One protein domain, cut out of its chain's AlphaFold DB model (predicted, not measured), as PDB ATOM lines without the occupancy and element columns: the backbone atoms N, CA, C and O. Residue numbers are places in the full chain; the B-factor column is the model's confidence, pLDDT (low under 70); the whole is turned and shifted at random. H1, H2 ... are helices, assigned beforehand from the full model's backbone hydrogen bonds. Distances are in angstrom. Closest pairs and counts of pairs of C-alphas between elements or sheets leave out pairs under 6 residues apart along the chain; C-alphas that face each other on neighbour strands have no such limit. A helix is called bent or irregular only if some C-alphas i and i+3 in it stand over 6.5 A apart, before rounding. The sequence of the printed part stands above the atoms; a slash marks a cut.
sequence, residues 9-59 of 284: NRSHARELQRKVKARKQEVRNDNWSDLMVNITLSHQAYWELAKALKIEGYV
ATOM      1  N   ASN A   9      27.751   0.645  -7.209       85.50
ATOM      2  CA  ASN A   9      26.876   0.691  -6.033       85.50
ATOM      3  C   ASN A   9      25.939  -0.523  -5.974       85.50
ATOM      4  O   ASN A   9      25.698  -1.081  -4.901       85.50
ATOM      5  N   ARG A  10      25.439  -0.986  -7.129       88.00
ATOM      6  CA  ARG A  10      24.628  -2.215  -7.210       88.00
ATOM      7  C   ARG A  10      25.448  -3.465  -6.901       88.00
ATOM      8  O   ARG A  10      24.935  -4.370  -6.245       88.00
ATOM      9  N   SER A  11      26.696  -3.523  -7.362       89.12
ATOM     10  CA  SER A  11      27.604  -4.633  -7.063       89.12
ATOM     11  C   SER A  11      27.912  -4.704  -5.565       89.12
ATOM     12  O   SER A  11      27.719  -5.749  -4.942       89.12
ATOM     13  N   HIS A  12      28.255  -3.565  -4.961       90.44
ATOM     14  CA  HIS A  12      28.558  -3.452  -3.537       90.44
ATOM     15  C   HIS A  12      27.359  -3.826  -2.652       90.44
ATOM     16  O   HIS A  12      27.491  -4.601  -1.705       90.44
ATOM     17  N   ALA A  13      26.153  -3.371  -3.012       90.69
ATOM     18  CA  ALA A  13      24.928  -3.750  -2.311       90.69
ATOM     19  C   ALA A  13      24.660  -5.266  -2.371       90.69
ATOM     20  O   ALA A  13      24.282  -5.870  -1.367       90.69
ATOM     21  N   ARG A  14      24.890  -5.907  -3.526       93.12
ATOM     22  CA  ARG A  14      24.752  -7.368  -3.672       93.12
ATOM     23  C   ARG A  14      25.786  -8.123  -2.844       93.12
ATOM     24  O   ARG A  14      25.455  -9.153  -2.261       93.12
ATOM     25  N   GLU A  15      27.019  -7.631  -2.774       96.19
ATOM     26  CA  GLU A  15      28.060  -8.229  -1.937       96.19
ATOM     27  C   GLU A  15      27.703  -8.151  -0.447       96.19
ATOM     28  O   GLU A  15      27.770  -9.164   0.252       96.19
ATOM     29  N   LEU A  16      27.230  -6.994   0.021       93.06
ATOM     30  CA  LEU A  16      26.747  -6.824   1.393       93.06
ATOM     31  C   LEU A  16      25.562  -7.746   1.699       93.06
ATOM     32  O   LEU A  16      25.561  -8.413   2.731       93.06
ATOM     33  N   GLN A  17      24.594  -7.869   0.787       93.31
ATOM     34  CA  GLN A  17      23.481  -8.808   0.954       93.31
ATOM     35  C   GLN A  17      23.955 -10.261   1.081       93.31
ATOM     36  O   GLN A  17      23.410 -11.005   1.898       93.31
ATOM     37  N   ARG A  18      24.970 -10.678   0.310       95.31
ATOM     38  CA  ARG A  18      25.555 -12.023   0.440       95.31
ATOM     39  C   ARG A  18      26.239 -12.209   1.791       95.31
ATOM     40  O   ARG A  18      25.990 -13.221   2.436       95.31
ATOM     41  N   LYS A  19      27.027 -11.229   2.247       94.56
ATOM     42  CA  LYS A  19      27.694 -11.270   3.560       94.56
ATOM     43  C   LYS A  19      26.684 -11.349   4.707       94.56
ATOM     44  O   LYS A  19      26.829 -12.190   5.584       94.56
ATOM     45  N   VAL A  20      25.617 -10.550   4.664       93.31
ATOM     46  CA  VAL A  20      24.540 -10.596   5.668       93.31
ATOM     47  C   VAL A  20      23.842 -11.958   5.669       93.31
ATOM     48  O   VAL A  20      23.623 -12.530   6.735       93.31
ATOM     49  N   LYS A  21      23.529 -12.515   4.491       90.44
ATOM     50  CA  LYS A  21      22.927 -13.854   4.386       90.44
ATOM     51  C   LYS A  21      23.847 -14.950   4.927       90.44
ATOM     52  O   LYS A  21      23.363 -15.808   5.657       90.44
ATOM     53  N   ALA A  22      25.141 -14.897   4.610       88.94
ATOM     54  CA  ALA A  22      26.131 -15.848   5.111       88.94
ATOM     55  C   ALA A  22      26.225 -15.793   6.643       88.94
ATOM     56  O   ALA A  22      26.078 -16.815   7.303       88.94
ATOM     57  N   ARG A  23      26.318 -14.590   7.219       81.38
ATOM     58  CA  ARG A  23      26.377 -14.407   8.678       81.38
ATOM     59  C   ARG A  23      25.093 -14.839   9.382       81.38
ATOM     60  O   ARG A  23      25.157 -15.461  10.435       81.38
ATOM     61  N   LYS A  24      23.922 -14.581   8.790       81.31
ATOM     62  CA  LYS A  24      22.643 -15.102   9.302       81.31
ATOM     63  C   LYS A  24      22.593 -16.636   9.256       81.31
ATOM     64  O   LYS A  24      21.935 -17.242  10.094       81.31
ATOM     65  N   GLN A  25      23.250 -17.269   8.284       76.00
ATOM     66  CA  GLN A  25      23.337 -18.728   8.217       76.00
ATOM     67  C   GLN A  25      24.288 -19.300   9.275       76.00
ATOM     68  O   GLN A  25      23.905 -20.266   9.924       76.00
ATOM     69  N   GLU A  26      25.461 -18.693   9.478       71.88
ATOM     70  CA  GLU A  26      26.420 -19.071  10.533       71.88
ATOM     71  C   GLU A  26      25.766 -19.006  11.922       71.88
ATOM     72  O   GLU A  26      25.701 -20.009  12.623       71.88
ATOM     73  N   VAL A  27      25.147 -17.868  12.263       71.25
ATOM     74  CA  VAL A  27      24.468 -17.668  13.560       71.25
ATOM     75  C   VAL A  27      23.313 -18.648  13.775       71.25
ATOM     76  O   VAL A  27      23.030 -19.033  14.906       71.25
ATOM     77  N   ARG A  28      22.631 -19.058  12.699       66.00
ATOM     78  CA  ARG A  28      21.627 -20.121  12.778       66.00
ATOM     79  C   ARG A  28      22.308 -21.450  13.093       66.00
ATOM     80  O   ARG A  28      21.993 -22.037  14.117       66.00
ATOM     81  N   ASN A  29      23.244 -21.902  12.260       68.06
ATOM     82  CA  ASN A  29      23.869 -23.223  12.383       68.06
ATOM     83  C   ASN A  29      24.513 -23.472  13.754       68.06
ATOM     84  O   ASN A  29      24.298 -24.541  14.322       68.06
ATOM     85  N   ASP A  30      25.236 -22.494  14.294       65.00
ATOM     86  CA  ASP A  30      26.007 -22.682  15.529       65.00
ATOM     87  C   ASP A  30      25.120 -22.708  16.786       65.00
ATOM     88  O   ASP A  30      25.515 -23.248  17.812       65.00
ATOM     89  N   ASN A  31      23.896 -22.175  16.708       64.19
ATOM     90  CA  ASN A  31      22.989 -22.059  17.853       64.19
ATOM     91  C   ASN A  31      21.883 -23.132  17.876       64.19
ATOM     92  O   ASN A  31      21.201 -23.293  18.886       64.19
ATOM     93  N   TRP A  32      21.672 -23.873  16.780       64.12
ATOM     94  CA  TRP A  32      20.605 -24.880  16.706       64.12
ATOM     95  C   TRP A  32      20.899 -26.121  17.548       64.12
ATOM     96  O   TRP A  32      19.998 -26.609  18.221       64.12
ATOM     97  N   SER A  33      22.134 -26.627  17.537       62.91
ATOM     98  CA  SER A  33      22.485 -27.851  18.272       62.91
ATOM     99  C   SER A  33      22.376 -27.660  19.788       62.91
ATOM    100  O   SER A  33      21.729 -28.465  20.454       62.91
ATOM    101  N   ASP A  34      22.902 -26.555  20.321       67.50
ATOM    102  CA  ASP A  34      22.811 -26.226  21.752       67.50
ATOM    103  C   ASP A  34      21.372 -25.920  22.194       67.50
ATOM    104  O   ASP A  34      20.965 -26.267  23.308       67.50
ATOM    105  N   LEU A  35      20.563 -25.319  21.313       62.91
ATOM    106  CA  LEU A  35      19.136 -25.104  21.551       62.91
ATOM    107  C   LEU A  35      18.373 -26.435  21.598       62.91
ATOM    108  O   LEU A  35      17.579 -26.647  22.510       62.91
ATOM    109  N   MET A  36      18.635 -27.351  20.663       62.31
ATOM    110  CA  MET A  36      17.968 -28.658  20.605       62.31
ATOM    111  C   MET A  36      18.310 -29.555  21.801       62.31
ATOM    112  O   MET A  36      17.456 -30.325  22.231       62.31
ATOM    113  N   VAL A  37      19.511 -29.435  22.376       65.56
ATOM    114  CA  VAL A  37      19.912 -30.180  23.586       65.56
ATOM    115  C   VAL A  37      19.207 -29.654  24.846       65.56
ATOM    116  O   VAL A  37      18.900 -30.433  25.745       65.56
ATOM    117  N   ASN A  38      18.909 -28.352  24.910       59.75
ATOM    118  CA  ASN A  38      18.306 -27.712  26.086       59.75
ATOM    119  C   ASN A  38      16.772 -27.625  26.052       59.75
ATOM    120  O   ASN A  38      16.159 -27.319  27.081       59.75
ATOM    121  N   ILE A  39      16.126 -27.913  24.915       60.16
ATOM    122  CA  ILE A  39      14.670 -28.099  24.870       60.16
ATOM    123  C   ILE A  39      14.364 -29.429  25.564       60.16
ATOM    124  O   ILE A  39      14.242 -30.487  24.953       60.16
ATOM    125  N   THR A  40      14.236 -29.363  26.887       53.34
ATOM    126  CA  THR A  40      13.588 -30.421  27.659       53.34
ATOM    127  C   THR A  40      12.213 -30.636  27.023       53.34
ATOM    128  O   THR A  40      11.513 -29.659  26.751       53.34
ATOM    129  N   LEU A  41      11.835 -31.888  26.746       54.66
ATOM    130  CA  LEU A  41      10.612 -32.298  26.026       54.66
ATOM    131  C   LEU A  41       9.284 -31.910  26.724       54.66
ATOM    132  O   LEU A  41       8.264 -32.566  26.546       54.66
ATOM    133  N   SER A  42       9.233 -30.835  27.509       55.62
ATOM    134  CA  SER A  42       7.986 -30.222  27.952       55.62
ATOM    135  C   SER A  42       7.378 -29.400  26.807       55.62
ATOM    136  O   SER A  42       7.497 -28.178  26.758       55.62
ATOM    137  N   HIS A  43       6.776 -30.127  25.863       64.69
ATOM    138  CA  HIS A  43       5.643 -29.845  24.966       64.69
ATOM    139  C   HIS A  43       5.440 -28.434  24.355       64.69
ATOM    140  O   HIS A  43       5.187 -28.329  23.158       64.69
ATOM    141  N   GLN A  44       5.549 -27.334  25.105       74.62
ATOM    142  CA  GLN A  44       5.202 -25.987  24.633       74.62
ATOM    143  C   GLN A  44       6.285 -25.347  23.751       74.62
ATOM    144  O   GLN A  44       5.973 -24.841  22.677       74.62
ATOM    145  N   ALA A  45       7.558 -25.396  24.159       67.31
ATOM    146  CA  ALA A  45       8.651 -24.810  23.373       67.31
ATOM    147  C   ALA A  45       8.864 -25.558  22.047       67.31
ATOM    148  O   ALA A  45       9.073 -24.939  21.008       67.31
ATOM    149  N   TYR A  46       8.727 -26.887  22.075       72.06
ATOM    150  CA  TYR A  46       8.754 -27.726  20.878       72.06
ATOM    151  C   TYR A  46       7.605 -27.391  19.916       72.06
ATOM    152  O   TYR A  46       7.829 -27.251  18.715       72.06
ATOM    153  N   TRP A  47       6.384 -27.208  20.430       73.50
ATOM    154  CA  TRP A  47       5.227 -26.867  19.602       73.50
ATOM    155  C   TRP A  47       5.348 -25.483  18.955       73.50
ATOM    156  O   TRP A  47       5.078 -25.332  17.763       73.50
ATOM    157  N   GLU A  48       5.809 -24.480  19.703       74.81
ATOM    158  CA  GLU A  48       6.061 -23.140  19.157       74.81
ATOM    159  C   GLU A  48       7.204 -23.148  18.127       74.81
ATOM    160  O   GLU A  48       7.104 -22.489  17.090       74.81
ATOM    161  N   LEU A  49       8.237 -23.974  18.334       71.62
ATOM    162  CA  LEU A  49       9.292 -24.190  17.344       71.62
ATOM    163  C   LEU A  49       8.751 -24.850  16.066       71.62
ATOM    164  O   LEU A  49       9.033 -24.387  14.963       71.62
ATOM    165  N   ALA A  50       7.933 -25.897  16.192       65.38
ATOM    166  CA  ALA A  50       7.319 -26.585  15.058       65.38
ATOM    167  C   ALA A  50       6.383 -25.661  14.258       65.38
ATOM    168  O   ALA A  50       6.368 -25.714  13.025       65.38
ATOM    169  N   LYS A  51       5.644 -24.769  14.934       69.56
ATOM    170  CA  LYS A  51       4.867 -23.703  14.280       69.56
ATOM    171  C   LYS A  51       5.766 -22.734  13.514       69.56
ATOM    172  O   LYS A  51       5.479 -22.450  12.353       69.56
ATOM    173  N   ALA A  52       6.842 -22.247  14.130       67.81
ATOM    174  CA  ALA A  52       7.767 -21.308  13.494       67.81
ATOM    175  C   ALA A  52       8.450 -21.924  12.260       67.81
ATOM    176  O   ALA A  52       8.502 -21.300  11.200       67.81
ATOM    177  N   LEU A  53       8.887 -23.182  12.361       65.69
ATOM    178  CA  LEU A  53       9.514 -23.917  11.260       65.69
ATOM    179  C   LEU A  53       8.532 -24.227  10.120       65.69
ATOM    180  O   LEU A  53       8.916 -24.141   8.954       65.69
ATOM    181  N   LYS A  54       7.251 -24.499  10.417       62.62
ATOM    182  CA  LYS A  54       6.199 -24.634   9.389       62.62
ATOM    183  C   LYS A  54       5.980 -23.348   8.584       62.62
ATOM    184  O   LYS A  54       5.579 -23.427   7.428       62.62
ATOM    185  N   ILE A  55       6.250 -22.180   9.171       59.34
ATOM    186  CA  ILE A  55       6.106 -20.880   8.499       59.34
ATOM    187  C   ILE A  55       7.372 -20.534   7.700       59.34
ATOM    188  O   ILE A  55       7.265 -20.042   6.579       59.34
ATOM    189  N   GLU A  56       8.571 -20.818   8.228       46.88
ATOM    190  CA  GLU A  56       9.842 -20.520   7.538       46.88
ATOM    191  C   GLU A  56      10.137 -21.503   6.384       46.88
ATOM    192  O   GLU A  56      10.804 -21.136   5.417       46.88
ATOM    193  N   GLY A  57       9.584 -22.721   6.440       49.00
ATOM    194  CA  GLY A  57       9.626 -23.728   5.375       49.00
ATOM    195  C   GLY A  57       8.432 -23.708   4.416       49.00
ATOM    196  O   GLY A  57       8.313 -24.630   3.608       49.00
ATOM    197  N   TYR A  58       7.546 -22.703   4.491       47.31
ATOM    198  CA  TYR A  58       6.433 -22.552   3.551       47.31
ATOM    199  C   TYR A  58       6.976 -22.213   2.157       47.31
ATOM    200  O   TYR A  58       7.054 -21.059   1.737       47.31
ATOM    201  N   VAL A  59       7.393 -23.249   1.434       53.19
ATOM    202  CA  VAL A  59       7.529 -23.204  -0.014       53.19
ATOM    203  C   VAL A  59       6.099 -23.091  -0.530       53.19
ATOM    204  O   VAL A  59       5.307 -23.995  -0.256       53.19
TER     205      VAL A  59
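What this domain is: This is residues 9 to 59 of the 284 residues of an uncharacterized protein of Eumeta variegata (UniProt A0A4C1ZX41). One long helix, H1, makes the length of an open hook, and the shorter H2 folds back past its far end without packing on it. The printed part has 51 residues with two named helices, H1 then H2, and no named strand; its class is all helix. It is extended, with a radius of gyration of the C-alphas of 15.5 A and spans of 50 by 24 by 12 A.

Where its parts are: Find C-alpha 9 at (26.876, 0.691, -6.033); from there H1, residues 9 to 38, runs 43.7 A to C-alpha 38 at (18.306, -27.712, 26.086). It has a kink of 29 degrees near residue 32, and is only just irregular: C-alphas 30 and 33 are 6.8 A apart. H2, residues 44 to 56, runs 18.5 A to C-alpha 56 at (9.842, -20.520, 7.538).

How they stand to each other: H1 and H2 are apart, with no C-alpha of one within 8 A of the other. A tight link of 5 residues joins them. In H2 every O i to N i+4 pair is within hydrogen-bond range; in H1, 23 of 26 are.

The domain as a whole: The farthest C-alphas, Asn 9 and Ser 42, are 49.7 A apart. The printed part has no cut. Look for pLDDT under 70 at residues 28 to 43, 45 and 50 to 59.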